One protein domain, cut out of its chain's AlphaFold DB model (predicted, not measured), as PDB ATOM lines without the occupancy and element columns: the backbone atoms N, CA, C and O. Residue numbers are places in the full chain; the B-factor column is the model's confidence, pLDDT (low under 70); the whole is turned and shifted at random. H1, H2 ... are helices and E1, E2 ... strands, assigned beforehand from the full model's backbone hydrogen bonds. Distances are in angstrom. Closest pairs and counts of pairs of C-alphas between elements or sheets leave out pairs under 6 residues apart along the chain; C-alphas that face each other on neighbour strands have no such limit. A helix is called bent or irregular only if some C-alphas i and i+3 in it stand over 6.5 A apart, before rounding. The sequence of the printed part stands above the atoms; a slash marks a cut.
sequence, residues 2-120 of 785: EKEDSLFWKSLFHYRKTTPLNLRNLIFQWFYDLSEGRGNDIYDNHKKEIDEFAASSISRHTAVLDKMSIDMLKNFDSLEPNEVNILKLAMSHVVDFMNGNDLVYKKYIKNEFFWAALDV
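Overview. This is residues 2 to 120 of the 785 residues of the protein "CCHC-type domain-containing protein" of Choanephora cucurbitarum (UniProt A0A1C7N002). H4 runs through the middle of a helical body, with H2 and H3 packed on one side of it and H5 and H6 on the other, mostly crossed. H1 lies at one end of the length, with H7 near it. The printed part has 119 residues, mostly helix, with seven named helices and one named strand in the order H1 H2 H3 H4 H5 E1 H6 H7. It is compact, radius of gyration of the C-alphas 14.8 A, and only just flat, spanning 50 by 35 by 19 A.

Arrangement. H1, residues 2 to 14, is close but not clearly touching H7, residues 112 to 118; their closest C-alphas, Ser 11 and Phe 113, are 6.8 A apart. H2, residues 21 to 35, touches H3, residues 42 to 55, opposite ways at a steep tilt of 51 degrees, closest C-alphas Trp 30 and Ile 42, 6.1 A. Residues 50 to 54 alone of H3 touch the hub H4, residues 61 to 73, in a helical hairpin, closest C-alphas Ala 54 and Lys 67, 6.0 A. H2 touches H4, closest C-alphas Phe 31 and Leu 73, 6.7 A. H4 and H5, residues 83 to 90, form a hairpin at a shallow tilt of 26 degrees, closest C-alphas Leu 65 and Ala 90, 5.2 A. E1, residues 94 to 96, pairs with no named strand. H6, residues 102 to 108, only just touches residues 68 to 71 alone of H4, with 3 pairs of C-alphas within 8 A, the closest Met 68 and Tyr 108, 5.7 A. Every O i to N i+4 pair is within hydrogen-bond range in H1, H4, H5 and H7; H2 has 10 of 11, H3 8 of 10, H6 2 of 3.

Along the chain. H1 begins at C-alpha 2 (-19.535, 24.930, -43.557) and measures 18.7 A, H2 21.3 A, H4 18.4 A. H3, 17.9 A, is irregular: C-alphas 45 and 48 are 8.4 A apart. H7 ends at C-alpha 118 (-14.250, 25.810, -21.545).

Size, cuts and confidence. The farthest C-alphas, Glu 2 and Arg 38, are 50.6 A apart. The printed part has no cut and no long link. Residues 2 to 16, 39 to 40 and 119 to 120 have pLDDT under 70.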
ATOM      1  N   GLU A   2     -18.653  23.766 -43.268       35.25
ATOM      2  CA  GLU A   2     -19.535  24.930 -43.557       35.25
ATOM      3  C   GLU A   2     -20.546  25.357 -42.463       35.25
ATOM      4  O   GLU A   2     -20.688  26.548 -42.178       35.25
ATOM      5  N   LYS A   3     -21.257  24.412 -41.823       40.50
ATOM      6  CA  LYS A   3     -22.194  24.723 -40.722       40.50
ATOM      7  C   LYS A   3     -21.507  25.169 -39.426       40.50
ATOM      8  O   LYS A   3     -22.035  26.044 -38.747       40.50
ATOM      9  N   GLU A   4     -20.366  24.580 -39.088       42.50
ATOM     10  CA  GLU A   4     -19.568  24.908 -37.898       42.50
ATOM     11  C   GLU A   4     -18.868  26.258 -38.075       42.50
ATOM     12  O   GLU A   4     -18.945  27.100 -37.183       42.50
ATOM     13  N   ASP A   5     -18.303  26.522 -39.260       45.84
ATOM     14  CA  ASP A   5     -17.715  27.823 -39.606       45.84
ATOM     15  C   ASP A   5     -18.762  28.947 -39.490       45.84
ATOM     16  O   ASP A   5     -18.534  29.974 -38.847       45.84
ATOM     17  N   SER A   6     -19.965  28.727 -40.032       50.81
ATOM     18  CA  SER A   6     -21.095  29.660 -39.918       50.81
ATOM     19  C   SER A   6     -21.504  29.927 -38.456       50.81
ATOM     20  O   SER A   6     -21.748  31.075 -38.069       50.81
ATOM     21  N   LEU A   7     -21.521  28.890 -37.608       56.72
ATOM     22  CA  LEU A   7     -21.807  29.008 -36.171       56.72
ATOM     23  C   LEU A   7     -20.700  29.742 -35.399       56.72
ATOM     24  O   LEU A   7     -21.010  30.541 -34.507       56.72
ATOM     25  N   PHE A   8     -19.433  29.527 -35.761       56.38
ATOM     26  CA  PHE A   8     -18.285  30.228 -35.193       56.38
ATOM     27  C   PHE A   8     -18.337  31.727 -35.511       56.38
ATOM     28  O   PHE A   8     -18.341  32.545 -34.590       56.38
ATOM     29  N   TRP A   9     -18.477  32.113 -36.784       55.00
ATOM     30  CA  TRP A   9     -18.532  33.528 -37.178       55.00
ATOM     31  C   TRP A   9     -19.748  34.257 -36.591       55.00
ATOM     32  O   TRP A   9     -19.622  35.388 -36.111       55.00
ATOM     33  N   LYS A  10     -20.915  33.600 -36.533       63.59
ATOM     34  CA  LYS A  10     -22.113  34.134 -35.867       63.59
ATOM     35  C   LYS A  10     -21.907  34.318 -34.358       63.59
ATOM     36  O   LYS A  10     -22.339  35.327 -33.795       63.59
ATOM     37  N   SER A  11     -21.215  33.383 -33.707       64.19
ATOM     38  CA  SER A  11     -20.829  33.509 -32.297       64.19
ATOM     39  C   SER A  11     -19.837  34.653 -32.088       64.19
ATOM     40  O   SER A  11     -20.052  35.477 -31.201       64.19
ATOM     41  N   LEU A  12     -18.816  34.797 -32.936       62.75
ATOM     42  CA  LEU A  12     -17.836  35.882 -32.843       62.75
ATOM     43  C   LEU A  12     -18.480  37.267 -33.037       62.75
ATOM     44  O   LEU A  12     -18.192  38.199 -32.284       62.75
ATOM     45  N   PHE A  13     -19.425  37.398 -33.976       62.66
ATOM     46  CA  PHE A  13     -20.190  38.632 -34.195       62.66
ATOM     47  C   PHE A  13     -20.970  39.075 -32.943       62.66
ATOM     48  O   PHE A  13     -20.998  40.261 -32.603       62.66
ATOM     49  N   HIS A  14     -21.562  38.135 -32.200       69.38
ATOM     50  CA  HIS A  14     -22.271  38.430 -30.949       69.38
ATOM     51  C   HIS A  14     -21.352  38.599 -29.720       69.38
ATOM     52  O   HIS A  14     -21.826  39.057 -28.677       69.38
ATOM     53  N   TYR A  15     -20.048  38.312 -29.832       67.69
ATOM     54  CA  TYR A  15     -19.102  38.323 -28.704       67.69
ATOM     55  C   TYR A  15     -18.772  39.738 -28.200       67.69
ATOM     56  O   TYR A  15     -18.363  39.937 -27.054       67.69
ATOM     57  N   ARG A  16     -19.000  40.756 -29.041       65.62
ATOM     58  CA  ARG A  16     -18.838  42.170 -28.669       65.62
ATOM     59  C   ARG A  16     -19.889  42.658 -27.662       65.62
ATOM     60  O   ARG A  16     -19.681  43.705 -27.054       65.62
ATOM     61  N   LYS A  17     -20.998  41.933 -27.465       73.31
ATOM     62  CA  LYS A  17     -22.040  42.303 -26.495       73.31
ATOM     63  C   LYS A  17     -21.626  41.948 -25.066       73.31
ATOM     64  O   LYS A  17     -21.170  40.839 -24.793       73.31
ATOM     65  N   THR A  18     -21.844  42.881 -24.150       82.31
ATOM     66  CA  THR A  18     -21.627  42.744 -22.704       82.31
ATOM     67  C   THR A  18     -22.930  42.986 -21.954       82.31
ATOM     68  O   THR A  18     -23.786  43.730 -22.430       82.31
ATOM     69  N   THR A  19     -23.052  42.429 -20.752       81.62
ATOM     70  CA  THR A  19     -24.078  42.832 -19.783       81.62
ATOM     71  C   THR A  19     -23.921  44.323 -19.454       81.62
ATOM     72  O   THR A  19     -22.800  44.742 -19.144       81.62
ATOM     73  N   PRO A  20     -24.985  45.141 -19.527       84.62
ATOM     74  CA  PRO A  20     -24.964  46.513 -19.021       84.62
ATOM     75  C   PRO A  20     -24.633  46.546 -17.523       84.62
ATOM     76  O   PRO A  20     -25.088  45.687 -16.770       84.62
ATOM     77  N   LEU A  21     -23.847  47.528 -17.070       78.06
ATOM     78  CA  LEU A  21     -23.396  47.596 -15.670       78.06
ATOM     79  C   LEU A  21     -24.563  47.801 -14.687       78.06
ATOM     80  O   LEU A  21     -24.577  47.201 -13.618       78.06
ATOM     81  N   ASN A  22     -25.564  48.594 -15.070       80.25
ATOM     82  CA  ASN A  22     -26.787  48.794 -14.293       80.25
ATOM     83  C   ASN A  22     -27.575  47.480 -14.144       80.25
ATOM     84  O   ASN A  22     -27.864  47.082 -13.020       80.25
ATOM     85  N   LEU A  23     -27.817  46.751 -15.243       85.25
ATOM     86  CA  LEU A  23     -28.441  45.424 -15.201       85.25
ATOM     87  C   LEU A  23     -27.601  44.431 -14.382       85.25
ATOM     88  O   LEU A  23     -28.141  43.587 -13.674       85.25
ATOM     89  N   ARG A  24     -26.267  44.542 -14.426       85.88
ATOM     90  CA  ARG A  24     -25.385  43.654 -13.664       85.88
ATOM     91  C   ARG A  24     -25.441  43.892 -12.156       85.88
ATOM     92  O   ARG A  24     -25.393  42.920 -11.402       85.88
ATOM     93  N   ASN A  25     -25.581  45.145 -11.731       84.62
ATOM     94  CA  ASN A  25     -25.842  45.496 -10.334       84.62
ATOM     95  C   ASN A  25     -27.258  45.064  -9.921       84.62
ATOM     96  O   ASN A  25     -27.428  44.498  -8.846       84.62
ATOM     97  N   LEU A  26     -28.246  45.214 -10.811       87.06
ATOM     98  CA  LEU A  26     -29.620  44.758 -10.585       87.06
ATOM     99  C   LEU A  26     -29.694  43.244 -10.316       87.06
ATOM    100  O   LEU A  26     -30.398  42.827  -9.405       87.06
ATOM    101  N   ILE A  27     -28.913  42.422 -11.031       89.50
ATOM    102  CA  ILE A  27     -28.787  40.974 -10.762       89.50
ATOM    103  C   ILE A  27     -28.292  40.711  -9.326       89.50
ATOM    104  O   ILE A  27     -28.815  39.821  -8.657       89.50
ATOM    105  N   PHE A  28     -27.313  41.481  -8.825       88.44
ATOM    106  CA  PHE A  28     -26.839  41.359  -7.437       88.44
ATOM    107  C   PHE A  28     -27.895  41.796  -6.415       88.44
ATOM    108  O   PHE A  28     -28.095  41.094  -5.425       88.44
ATOM    109  N   GLN A  29     -28.580  42.915  -6.660       86.62
ATOM    110  CA  GLN A  29     -29.633  43.422  -5.780       86.62
ATOM    111  C   GLN A  29     -30.830  42.461  -5.719       86.62
ATOM    112  O   GLN A  29     -31.313  42.152  -4.634       86.62
ATOM    113  N   TRP A  30     -31.262  41.928  -6.866       90.38
ATOM    114  CA  TRP A  30     -32.383  40.992  -6.969       90.38
ATOM    115  C   TRP A  30     -32.097  39.672  -6.249       90.38
ATOM    116  O   TRP A  30     -32.930  39.204  -5.476       90.38
ATOM    117  N   PHE A  31     -30.890  39.116  -6.422       91.38
ATOM    118  CA  PHE A  31     -30.436  37.976  -5.623       91.38
ATOM    119  C   PHE A  31     -30.485  38.280  -4.123       91.38
ATOM    120  O   PHE A  31     -30.923  37.436  -3.345       91.38
ATOM    121  N   TYR A  32     -30.023  39.467  -3.715       87.75
ATOM    122  CA  TYR A  32     -29.948  39.837  -2.307       87.75
ATOM    123  C   TYR A  32     -31.341  39.982  -1.680       87.75
ATOM    124  O   TYR A  32     -31.603  39.331  -0.671       87.75
ATOM    125  N   ASP A  33     -32.248  40.735  -2.308       86.38
ATOM    126  CA  ASP A  33     -33.632  40.899  -1.843       86.38
ATOM    127  C   ASP A  33     -34.360  39.552  -1.714       86.38
ATOM    128  O   ASP A  33     -34.905  39.261  -0.648       86.38
ATOM    129  N   LEU A  34     -34.273  38.682  -2.729       88.88
ATOM    130  CA  LEU A  34     -34.833  37.327  -2.669       88.88
ATOM    131  C   LEU A  34     -34.206  36.481  -1.548       88.88
ATOM    132  O   LEU A  34     -34.918  35.807  -0.807       88.88
ATOM    133  N   SER A  35     -32.879  36.532  -1.377       86.50
ATOM    134  CA  SER A  35     -32.180  35.751  -0.345       86.50
ATOM    135  C   SER A  35     -32.485  36.190   1.094       86.50
ATOM    136  O   SER A  35     -32.334  35.393   2.016       86.50
ATOM    137  N   GLU A  36     -32.942  37.430   1.273       85.75
ATOM    138  CA  GLU A  36     -33.360  38.019   2.552       85.75
ATOM    139  C   GLU A  36     -34.885  37.930   2.765       85.75
ATOM    140  O   GLU A  36     -35.407  38.453   3.750       85.75
ATOM    141  N   GLY A  37     -35.628  37.310   1.837       82.06
ATOM    142  CA  GLY A  37     -37.092  37.239   1.879       82.06
ATOM    143  C   GLY A  37     -37.792  38.592   1.689       82.06
ATOM    144  O   GLY A  37     -38.966  38.735   2.033       82.06
ATOM    145  N   ARG A  38     -37.095  39.606   1.157       79.31
ATOM    146  CA  ARG A  38     -37.669  40.925   0.875       79.31
ATOM    147  C   ARG A  38     -38.413  40.870  -0.456       79.31
ATOM    148  O   ARG A  38     -37.796  40.787  -1.512       79.31
ATOM    149  N   GLY A  39     -39.742  40.957  -0.393       61.28
ATOM    150  CA  GLY A  39     -40.654  40.941  -1.547       61.28
ATOM    151  C   GLY A  39     -40.601  42.191  -2.434       61.28
ATOM    152  O   GLY A  39     -41.641  42.767  -2.742       61.28
ATOM    153  N   ASN A  40     -39.404  42.629  -2.828       60.91
ATOM    154  CA  ASN A  40     -39.204  43.662  -3.837       60.91
ATOM    155  C   ASN A  40     -39.345  43.040  -5.227       60.91
ATOM    156  O   ASN A  40     -38.511  42.231  -5.640       60.91
ATOM    157  N   ASP A  41     -40.355  43.468  -5.981       74.19
ATOM    158  CA  ASP A  41     -40.579  42.991  -7.347       74.19
ATOM    159  C   ASP A  41     -39.634  43.678  -8.352       74.19
ATOM    160  O   ASP A  41     -40.032  44.450  -9.227       74.19
ATOM    161  N   ILE A  42     -38.328  43.453  -8.183       83.25
ATOM    162  CA  ILE A  42     -37.289  43.964  -9.089       83.25
ATOM    163  C   ILE A  42     -37.525  43.464 -10.519       83.25
ATOM    164  O   ILE A  42     -37.224  44.185 -11.473       83.25
ATOM    165  N   TYR A  43     -38.115  42.273 -10.673       85.56
ATOM    166  CA  TYR A  43     -38.472  41.744 -11.978       85.56
ATOM    167  C   TYR A  43     -39.539  42.591 -12.666       85.56
ATOM    168  O   TYR A  43     -39.252  43.113 -13.737       85.56
ATOM    169  N   ASP A  44     -40.722  42.802 -12.081       85.62
ATOM    170  CA  ASP A  44     -41.776  43.551 -12.775       85.62
ATOM    171  C   ASP A  44     -41.447  45.045 -12.917       85.62
ATOM    172  O   ASP A  44     -41.803  45.649 -13.932       85.62
ATOM    173  N   ASN A  45     -40.655  45.623 -12.003       88.06
ATOM    174  CA  ASN A  45     -40.141  46.993 -12.140       88.06
ATOM    175  C   ASN A  45     -39.158  47.171 -13.320       88.06
ATOM    176  O   ASN A  45     -39.156  48.223 -13.958       88.06
ATOM    177  N   HIS A  46     -38.341  46.160 -13.644       88.81
ATOM    178  CA  HIS A  46     -37.337  46.214 -14.724       88.81
ATOM    179  C   HIS A  46     -37.624  45.255 -15.893       88.81
ATOM    180  O   HIS A  46     -36.774  45.051 -16.762       88.81
ATOM    181  N   LYS A  47     -38.836  44.694 -15.947       89.50
ATOM    182  CA  LYS A  47     -39.245  43.561 -16.797       89.50
ATOM    183  C   LYS A  47     -38.790  43.692 -18.239       89.50
ATOM    184  O   LYS A  47     -38.176  42.786 -18.788       89.50
ATOM    185  N   LYS A  48     -39.023  44.871 -18.821       89.25
ATOM    186  CA  LYS A  48     -38.646  45.199 -20.196       89.25
ATOM    187  C   LYS A  48     -37.135  45.099 -20.431       89.25
ATOM    188  O   LYS A  48     -36.729  44.492 -21.411       89.25
ATOM    189  N   GLU A  49     -36.312  45.669 -19.553       88.94
ATOM    190  CA  GLU A  49     -34.848  45.631 -19.684       88.94
ATOM    191  C   GLU A  49     -34.312  44.201 -19.514       88.94
ATOM    192  O   GLU A  49     -33.474  43.745 -20.295       88.94
ATOM    193  N   ILE A  50     -34.843  43.478 -18.523       90.50
ATOM    194  CA  ILE A  50     -34.474  42.090 -18.229       90.50
ATOM    195  C   ILE A  50     -34.843  41.173 -19.406       90.50
ATOM    196  O   ILE A  50     -34.014  40.371 -19.838       90.50
ATOM    197  N   ASP A  51     -36.048  41.314 -19.962       91.00
ATOM    198  CA  ASP A  51     -36.539  40.492 -21.073       91.00
ATOM    199  C   ASP A  51     -35.899  40.862 -22.418       91.00
ATOM    200  O   ASP A  51     -35.568  39.962 -23.190       91.00
ATOM    201  N   GLU A  52     -35.634  42.143 -22.696       90.75
ATOM    202  CA  GLU A  52     -34.880  42.561 -23.888       90.75
ATOM    203  C   GLU A  52     -33.439  42.025 -23.855       90.75
ATOM    204  O   GLU A  52     -32.940  41.528 -24.871       90.75
ATOM    205  N   PHE A  53     -32.776  42.041 -22.691       89.81
ATOM    206  CA  PHE A  53     -31.456  41.426 -22.532       89.81
ATOM    207  C   PHE A  53     -31.519  39.898 -22.673       89.81
ATOM    208  O   PHE A  53     -30.745  39.327 -23.451       89.81
ATOM    209  N   ALA A  54     -32.458  39.236 -21.988       86.56
ATOM    210  CA  ALA A  54     -32.618  37.784 -22.025       86.56
ATOM    211  C   ALA A  54     -32.992  37.266 -23.426       86.56
ATOM    212  O   ALA A  54     -32.475  36.232 -23.853       86.56
ATOM    213  N   ALA A  55     -33.812  37.986 -24.194       87.06
ATOM    214  CA  ALA A  55     -34.134  37.641 -25.579       87.06
ATOM    215  C   ALA A  55     -32.946  37.825 -26.545       87.06
ATOM    216  O   ALA A  55     -32.924  37.237 -27.630       87.06
ATOM    217  N   SER A  56     -31.946  38.635 -26.184       86.00
ATOM    218  CA  SER A  56     -30.890  39.035 -27.112       86.00
ATOM    219  C   SER A  56     -29.870  37.924 -27.421       86.00
ATOM    220  O   SER A  56     -29.434  37.156 -26.561       86.00
ATOM    221  N   SER A  57     -29.435  37.852 -28.684       83.88
ATOM    222  CA  SER A  57     -28.374  36.930 -29.114       83.88
ATOM    223  C   SER A  57     -27.013  37.397 -28.586       83.88
ATOM    224  O   SER A  57     -26.497  38.417 -29.052       83.88
ATOM    225  N   ILE A  58     -26.452  36.662 -27.622       82.56
ATOM    226  CA  ILE A  58     -25.177  36.918 -26.931       82.56
ATOM    227  C   ILE A  58     -24.347  35.624 -26.909       82.56
ATOM    228  O   ILE A  58     -24.891  34.531 -26.752       82.56
ATOM    229  N   SER A  59     -23.026  35.758 -27.039       81.44
ATOM    230  CA  SER A  59     -22.047  34.657 -26.962       81.44
ATOM    231  C   SER A  59     -20.892  34.908 -25.987       81.44
ATOM    232  O   SER A  59     -20.121  33.995 -25.708       81.44
ATOM    233  N   ARG A  60     -20.749  36.128 -25.447       85.38
ATOM    234  CA  ARG A  60     -19.669  36.466 -24.513       85.38
ATOM    235  C   ARG A  60     -19.854  35.743 -23.180       85.38
ATOM    236  O   ARG A  60     -20.884  35.915 -22.535       85.38
ATOM    237  N   HIS A  61     -18.840  35.000 -22.740       88.81
ATOM    238  CA  HIS A  61     -18.939  34.055 -21.618       88.81
ATOM    239  C   HIS A  61     -19.505  34.651 -20.323       88.81
ATOM    240  O   HIS A  61     -20.404  34.072 -19.716       88.81
ATOM    241  N   THR A  62     -19.047  35.845 -19.941       91.69
ATOM    242  CA  THR A  62     -19.550  36.571 -18.764       91.69
ATOM    243  C   THR A  62     -21.040  36.908 -18.879       91.69
ATOM    244  O   THR A  62     -21.802  36.675 -17.948       91.69
ATOM    245  N   ALA A  63     -21.481  37.381 -20.046       90.38
ATOM    246  CA  ALA A  63     -22.872  37.750 -20.297       90.38
ATOM    247  C   ALA A  63     -23.796  36.529 -20.487       90.38
ATOM    248  O   ALA A  63     -24.990  36.610 -20.205       90.38
ATOM    249  N   VAL A  64     -23.251  35.379 -20.901       93.00
ATOM    250  CA  VAL A  64     -23.964  34.088 -20.894       93.00
ATOM    251  C   VAL A  64     -24.224  33.613 -19.455       93.00
ATOM    252  O   VAL A  64     -25.333  33.168 -19.163       93.00
ATOM    253  N   LEU A  65     -23.259  33.772 -18.537       95.00
ATOM    254  CA  LEU A  65     -23.463  33.505 -17.102       95.00
ATOM    255  C   LEU A  65     -24.436  34.498 -16.448       95.00
ATOM    256  O   LEU A  65     -25.231  34.103 -15.595       95.00
ATOM    257  N   ASP A  66     -24.430  35.762 -16.868       94.69
ATOM    258  CA  ASP A  66     -25.373  36.769 -16.365       94.69
ATOM    259  C   ASP A  66     -26.808  36.490 -16.836       94.69
ATOM    260  O   ASP A  66     -27.747  36.595 -16.047       94.69
ATOM    261  N   LYS A  67     -26.985  36.038 -18.085       94.56
ATOM    262  CA  LYS A  67     -28.280  35.555 -18.586       94.56
ATOM    263  C   LYS A  67     -28.758  34.305 -17.833       94.56
ATOM    264  O   LYS A  67     -29.897  34.287 -17.381       94.56
ATOM    265  N   MET A  68     -27.888  33.313 -17.615       95.94
ATOM    266  CA  MET A  68     -28.201  32.169 -16.743       95.94
ATOM    267  C   MET A  68     -28.616  32.631 -15.337       95.94
ATOM    268  O   MET A  68     -29.553  32.081 -14.768       95.94
ATOM    269  N   SER A  69     -27.958  33.657 -14.791       96.56
ATOM    270  CA  SER A  69     -28.295  34.202 -13.471       96.56
ATOM    271  C   SER A  69     -29.701  34.817 -13.450       96.56
ATOM    272  O   SER A  69     -30.448  34.567 -12.511       96.56
ATOM    273  N   ILE A  70     -30.101  35.541 -14.504       95.19
ATOM    274  CA  ILE A  70     -31.479  36.037 -14.690       95.19
ATOM    275  C   ILE A  70     -32.481  34.875 -14.768       95.19
ATOM    276  O   ILE A  70     -33.477  34.883 -14.047       95.19
ATOM    277  N   ASP A  71     -32.219  33.865 -15.601       94.19
ATOM    278  CA  ASP A  71     -33.132  32.729 -15.797       94.19
ATOM    279  C   ASP A  71     -33.319  31.899 -14.506       94.19
ATOM    280  O   ASP A  71     -34.395  31.348 -14.263       94.19
ATOM    281  N   MET A  72     -32.298  31.854 -13.641       95.94
ATOM    282  CA  MET A  72     -32.380  31.279 -12.292       95.94
ATOM    283  C   MET A  72     -33.150  32.181 -11.314       95.94
ATOM    284  O   MET A  72     -34.002  31.676 -10.586       95.94
ATOM    285  N   LEU A  73     -32.905  33.497 -11.310       94.44
ATOM    286  CA  LEU A  73     -33.590  34.456 -10.426       94.44
ATOM    287  C   LEU A  73     -35.101  34.533 -10.685       94.44
ATOM    288  O   LEU A  73     -35.874  34.594  -9.733       94.44
ATOM    289  N   LYS A  74     -35.538  34.411 -11.947       92.12
ATOM    290  CA  LYS A  74     -36.965  34.292 -12.318       92.12
ATOM    291  C   LYS A  74     -37.694  33.115 -11.655       92.12
ATOM    292  O   LYS A  74     -38.919  33.103 -11.632       92.12
ATOM    293  N   ASN A  75     -36.956  32.116 -11.172       91.94
ATOM    294  CA  ASN A  75     -37.476  30.865 -10.623       91.94
ATOM    295  C   ASN A  75     -36.896  30.577  -9.222       91.94
ATOM    296  O   ASN A  75     -36.833  29.414  -8.815       91.94
ATOM    297  N   PHE A  76     -36.427  31.609  -8.506       93.00
ATOM    298  CA  PHE A  76     -35.566  31.474  -7.324       93.00
ATOM    299  C   PHE A  76     -36.123  30.542  -6.241       93.00
ATOM    300  O   PHE A  76     -35.401  29.668  -5.767       93.00
ATOM    301  N   ASP A  77     -37.415  30.656  -5.923       90.62
ATOM    302  CA  ASP A  77     -38.081  29.855  -4.881       90.62
ATOM    303  C   ASP A  77     -38.172  28.350  -5.208       90.62
ATOM    304  O   ASP A  77     -38.491  27.537  -4.341       90.62
ATOM    305  N   SER A  78     -37.883  27.966  -6.457       93.00
ATOM    306  CA  SER A  78     -37.819  26.571  -6.918       93.00
ATOM    307  C   SER A  78     -36.391  26.019  -7.046       93.00
ATOM    308  O   SER A  78     -36.217  24.859  -7.421       93.00
ATOM    309  N   LEU A  79     -35.363  26.827  -6.761       94.25
ATOM    310  CA  LEU A  79     -33.967  26.405  -6.869       94.25
ATOM    311  C   LEU A  79     -33.563  25.502  -5.700       94.25
ATOM    312  O   LEU A  79     -33.677  25.866  -4.530       94.25
ATOM    313  N   GLU A  80     -32.962  24.358  -6.018       93.19
ATOM    314  CA  GLU A  80     -32.321  23.504  -5.015       93.19
ATOM    315  C   GLU A  80     -31.198  24.260  -4.264       93.19
ATOM    316  O   GLU A  80     -30.496  25.080  -4.868       93.19
ATOM    317  N   PRO A  81     -30.889  23.943  -2.988       91.81
ATOM    318  CA  PRO A  81     -29.833  24.626  -2.229       91.81
ATOM    319  C   PRO A  81     -28.435  24.571  -2.873       91.81
ATOM    320  O   PRO A  81     -27.580  25.409  -2.583       91.81
ATOM    321  N   ASN A  82     -28.179  23.602  -3.763       92.75
ATOM    322  CA  ASN A  82     -26.971  23.605  -4.593       92.75
ATOM    323  C   ASN A  82     -27.046  24.636  -5.723       92.75
ATOM    324  O   ASN A  82     -26.063  25.310  -6.001       92.75
ATOM    325  N   GLU A  83     -28.200  24.784  -6.364       95.25
ATOM    326  CA  GLU A  83     -28.405  25.689  -7.496       95.25
ATOM    327  C   GLU A  83     -28.343  27.151  -7.046       95.25
ATOM    328  O   GLU A  83     -27.705  27.957  -7.712       95.25
ATOM    329  N   VAL A  84     -28.817  27.468  -5.837       95.00
ATOM    330  CA  VAL A  84     -28.557  28.763  -5.176       95.00
ATOM    331  C   VAL A  84     -27.048  29.018  -4.968       95.00
ATOM    332  O   VAL A  84     -26.589  30.161  -5.013       95.00
ATOM    333  N   ASN A  85     -26.234  27.974  -4.773       94.88
ATOM    334  CA  ASN A  85     -24.772  28.094  -4.672       94.88
ATOM    335  C   ASN A  85     -24.062  28.145  -6.039       94.88
ATOM    336  O   ASN A  85     -22.985  28.743  -6.119       94.88
ATOM    337  N   ILE A  86     -24.671  27.597  -7.097       96.75
ATOM    338  CA  ILE A  86     -24.254  27.776  -8.497       96.75
ATOM    339  C   ILE A  86     -24.587  29.182  -8.998       96.75
ATOM    340  O   ILE A  86     -23.741  29.811  -9.623       96.75
ATOM    341  N   LEU A  87     -25.754  29.727  -8.650       96.75
ATOM    342  CA  LEU A  87     -26.140  31.105  -8.953       96.75
ATOM    343  C   LEU A  87     -25.104  32.100  -8.404       96.75
ATOM    344  O   LEU A  87     -24.591  32.932  -9.146       96.75
ATOM    345  N   LYS A  88     -24.666  31.926  -7.146       94.69
ATOM    346  CA  LYS A  88     -23.566  32.709  -6.546       94.69
ATOM    347  C   LYS A  88     -22.244  32.610  -7.327       94.69
ATOM    348  O   LYS A  88     -21.470  33.568  -7.308       94.69
ATOM    349  N   LEU A  89     -21.960  31.475  -7.974       96.06
ATOM    350  CA  LEU A  89     -20.751  31.248  -8.781       96.06
ATOM    351  C   LEU A  89     -20.877  31.863 -10.182       96.06
ATOM    352  O   LEU A  89     -19.985  32.608 -10.583       96.06
ATOM    353  N   ALA A  90     -22.010  31.679 -10.866       95.94
ATOM    354  CA  ALA A  90     -22.317  32.336 -12.138       95.94
ATOM    355  C   ALA A  90     -22.293  33.872 -11.998       95.94
ATOM    356  O   ALA A  90     -21.619  34.558 -12.767       95.94
ATOM    357  N   MET A  91     -22.887  34.401 -10.922       92.31
ATOM    358  CA  MET A  91     -22.811  35.812 -10.524       92.31
ATOM    359  C   MET A  91     -21.410  36.270 -10.084       92.31
ATOM    360  O   MET A  91     -21.193  37.473  -9.939       92.31
ATOM    361  N   SER A  92     -20.452  35.359  -9.910       90.88
ATOM    362  CA  SER A  92     -19.022  35.662  -9.720       90.88
ATOM    363  C   SER A  92     -18.193  35.400 -10.992       90.88
ATOM    364  O   SER A  92     -16.967  35.392 -10.933       90.88
ATOM    365  N   HIS A  93     -18.854  35.153 -12.132       93.75
ATOM    366  CA  HIS A  93     -18.245  34.735 -13.403       93.75
ATOM    367  C   HIS A  93     -17.344  33.496 -13.274       93.75
ATOM    368  O   HIS A  93     -16.285  33.408 -13.896       93.75
ATOM    369  N   VAL A  94     -17.790  32.525 -12.469       95.25
ATOM    370  CA  VAL A  94     -17.143  31.221 -12.282       95.25
ATOM    371  C   VAL A  94     -18.024  30.092 -12.825       95.25
ATOM    372  O   VAL A  94     -19.230  30.081 -12.588       95.25
ATOM    373  N   VAL A  95     -17.405  29.122 -13.500       95.12
ATOM    374  CA  VAL A  95     -17.993  27.814 -13.836       95.12
ATOM    375  C   VAL A  95     -17.338  26.745 -12.967       95.12
ATOM    376  O   VAL A  95     -16.116  26.729 -12.829       95.12
ATOM    377  N   ASP A  96     -18.134  25.853 -12.382       95.19
ATOM    378  CA  ASP A  96     -17.666  24.844 -11.426       95.19
ATOM    379  C   ASP A  96     -17.994  23.420 -11.887       95.19
ATOM    380  O   ASP A  96     -19.162  23.055 -12.011       95.19
ATOM    381  N   PHE A  97     -16.950  22.620 -12.113       93.00
ATOM    382  CA  PHE A  97     -17.033  21.207 -12.495       93.00
ATOM    383  C   PHE A  97     -16.924  20.248 -11.289       93.00
ATOM    384  O   PHE A  97     -17.017  19.030 -11.454       93.00
ATOM    385  N   MET A  98     -16.735  20.751 -10.064       91.19
ATOM    386  CA  MET A  98     -16.642  19.918  -8.859       91.19
ATOM    387  C   MET A  98     -17.955  19.173  -8.576       91.19
ATOM    388  O   MET A  98     -19.041  19.747  -8.642       91.19
ATOM    389  N   ASN A  99     -17.861  17.897  -8.183       88.75
ATOM    390  CA  ASN A  99     -18.993  17.070  -7.727       88.75
ATOM    391  C   ASN A  99     -20.222  17.059  -8.686       88.75
ATOM    392  O   ASN A  99     -21.363  16.966  -8.223       88.75
ATOM    393  N   GLY A 100     -19.999  17.159 -10.007       88.38
ATOM    394  CA  GLY A 100     -21.050  17.131 -11.042       88.38
ATOM    395  C   GLY A 100     -21.860  18.428 -11.182       88.38
ATOM    396  O   GLY A 100     -22.981  18.413 -11.692       88.38
ATOM    397  N   ASN A 101     -21.330  19.553 -10.689       93.25
ATOM    398  CA  ASN A 101     -22.002  20.852 -10.740       93.25
ATOM    399  C   ASN A 101     -22.180  21.402 -12.170       93.25
ATOM    400  O   ASN A 101     -23.106  22.182 -12.402       93.25
ATOM    401  N   ASP A 102     -21.383  20.946 -13.142       91.88
ATOM    402  CA  ASP A 102     -21.492  21.290 -14.566       91.88
ATOM    403  C   ASP A 102     -22.884  20.972 -15.147       91.88
ATOM    404  O   ASP A 102     -23.387  21.706 -15.999       91.88
ATOM    405  N   LEU A 103     -23.545  19.931 -14.627       93.56
ATOM    406  CA  LEU A 103     -24.904  19.543 -15.006       93.56
ATOM    407  C   LEU A 103     -25.935  20.650 -14.730       93.56
ATOM    408  O   LEU A 103     -26.894  20.780 -15.489       93.56
ATOM    409  N   VAL A 104     -25.729  21.478 -13.696       95.00
ATOM    410  CA  VAL A 104     -26.598  22.633 -13.401       95.00
ATOM    411  C   VAL A 104     -26.415  23.709 -14.469       95.00
ATOM    412  O   VAL A 104     -27.393  24.135 -15.076       95.00
ATOM    413  N   TYR A 105     -25.174  24.095 -14.780       95.44
ATOM    414  CA  TYR A 105     -24.890  25.053 -15.856       95.44
ATOM    415  C   TYR A 105     -25.443  24.557 -17.207       95.44
ATOM    416  O   TYR A 105     -26.030  25.338 -17.953       95.44
ATOM    417  N   LYS A 106     -25.359  23.249 -17.493       94.38
ATOM    418  CA  LYS A 106     -25.930  22.610 -18.695       94.38
ATOM    419  C   LYS A 106     -27.466  22.627 -18.751       94.38
ATOM    420  O   LYS A 106     -28.017  22.464 -19.845       94.38
ATOM    421  N   LYS A 107     -28.189  22.868 -17.643       94.25
ATOM    422  CA  LYS A 107     -29.642  23.142 -17.690       94.25
ATOM    423  C   LYS A 107     -29.916  24.439 -18.455       94.25
ATOM    424  O   LYS A 107     -30.687  24.410 -19.413       94.25
ATOM    425  N   TYR A 108     -29.241  25.524 -18.076       94.06
ATOM    426  CA  TYR A 108     -29.504  26.889 -18.550       94.06
ATOM    427  C   TYR A 108     -28.689  27.270 -19.800       94.06
ATOM    428  O   TYR A 108     -29.212  27.890 -20.725       94.06
ATOM    429  N   ILE A 109     -27.418  26.867 -19.883       93.25
ATOM    430  CA  ILE A 109     -26.505  27.280 -20.957       93.25
ATOM    431  C   ILE A 109     -26.490  26.246 -22.087       93.25
ATOM    432  O   ILE A 109     -25.834  25.207 -22.004       93.25
ATOM    433  N   LYS A 110     -27.180  26.570 -23.187       89.19
ATOM    434  CA  LYS A 110     -27.204  25.788 -24.442       89.19
ATOM    435  C   LYS A 110     -26.243  26.308 -25.523       89.19
ATOM    436  O   LYS A 110     -26.321  25.888 -26.670       89.19
ATOM    437  N   ASN A 111     -25.383  27.269 -25.189       86.31
ATOM    438  CA  ASN A 111     -24.472  27.895 -26.146       86.31
ATOM    439  C   ASN A 111     -23.228  27.007 -26.355       86.31
ATOM    440  O   ASN A 111     -22.417  26.866 -25.446       86.31
ATOM    441  N   GLU A 112     -23.072  26.409 -27.537       85.44
ATOM    442  CA  GLU A 112     -21.953  25.500 -27.843       85.44
ATOM    443  C   GLU A 112     -20.591  26.208 -27.848       85.44
ATOM    444  O   GLU A 112     -19.618  25.652 -27.347       85.44
ATOM    445  N   PHE A 113     -20.521  27.459 -28.315       83.50
ATOM    446  CA  PHE A 113     -19.295  28.269 -28.295       83.50
ATOM    447  C   PHE A 113     -18.799  28.517 -26.858       83.50
ATOM    448  O   PHE A 113     -17.599  28.466 -26.605       83.50
ATOM    449  N   PHE A 114     -19.718  28.694 -25.900       88.44
ATOM    450  CA  PHE A 114     -19.387  28.782 -24.473       88.44
ATOM    451  C   PHE A 114     -18.765  27.486 -23.935       88.44
ATOM    452  O   PHE A 114     -17.808  27.542 -23.166       88.44
ATOM    453  N   TRP A 115     -19.284  26.322 -24.336       88.94
ATOM    454  CA  TRP A 115     -18.754  25.027 -23.896       88.94
ATOM    455  C   TRP A 115     -17.414  24.698 -24.563       88.94
ATOM    456  O   TRP A 115     -16.463  24.362 -23.860       88.94
ATOM    457  N   ALA A 116     -17.284  24.921 -25.872       84.19
ATOM    458  CA  ALA A 116     -16.021  24.759 -26.595       84.19
ATOM    459  C   ALA A 116     -14.899  25.643 -26.017       84.19
ATOM    460  O   ALA A 116     -13.754  25.208 -25.917       84.19
ATOM    461  N   ALA A 117     -15.225  26.863 -25.573       80.06
ATOM    462  CA  ALA A 117     -14.279  27.748 -24.899       80.06
ATOM    463  C   ALA A 117     -13.823  27.236 -23.519       80.06
ATOM    464  O   ALA A 117     -12.728  27.590 -23.088       80.06
ATOM    465  N   LEU A 118     -14.625  26.419 -22.825       82.94
ATOM    466  CA  LEU A 118     -14.250  25.810 -21.545       82.94
ATOM    467  C   LEU A 118     -13.305  24.617 -21.723       82.94
ATOM    468  O   LEU A 118     -12.428  24.419 -20.881       82.94
ATOM    469  N   ASP A 119     -13.440  23.853 -22.807       69.50
ATOM    470  CA  ASP A 119     -12.574  22.701 -23.109       69.50
ATOM    471  C   ASP A 119     -11.137  23.103 -23.512       69.50
ATOM    472  O   ASP A 119     -10.239  22.259 -23.573       69.50
ATOM    473  N   VAL A 120     -10.876  24.406 -23.699       57.09
ATOM    474  CA  VAL A 120      -9.535  24.971 -23.915       57.09
ATOM    475  C   VAL A 120      -8.700  24.909 -22.628       57.09
ATOM    476  O   VAL A 120      -8.564  25.875 -21.878       57.09
TER     477      VAL A 120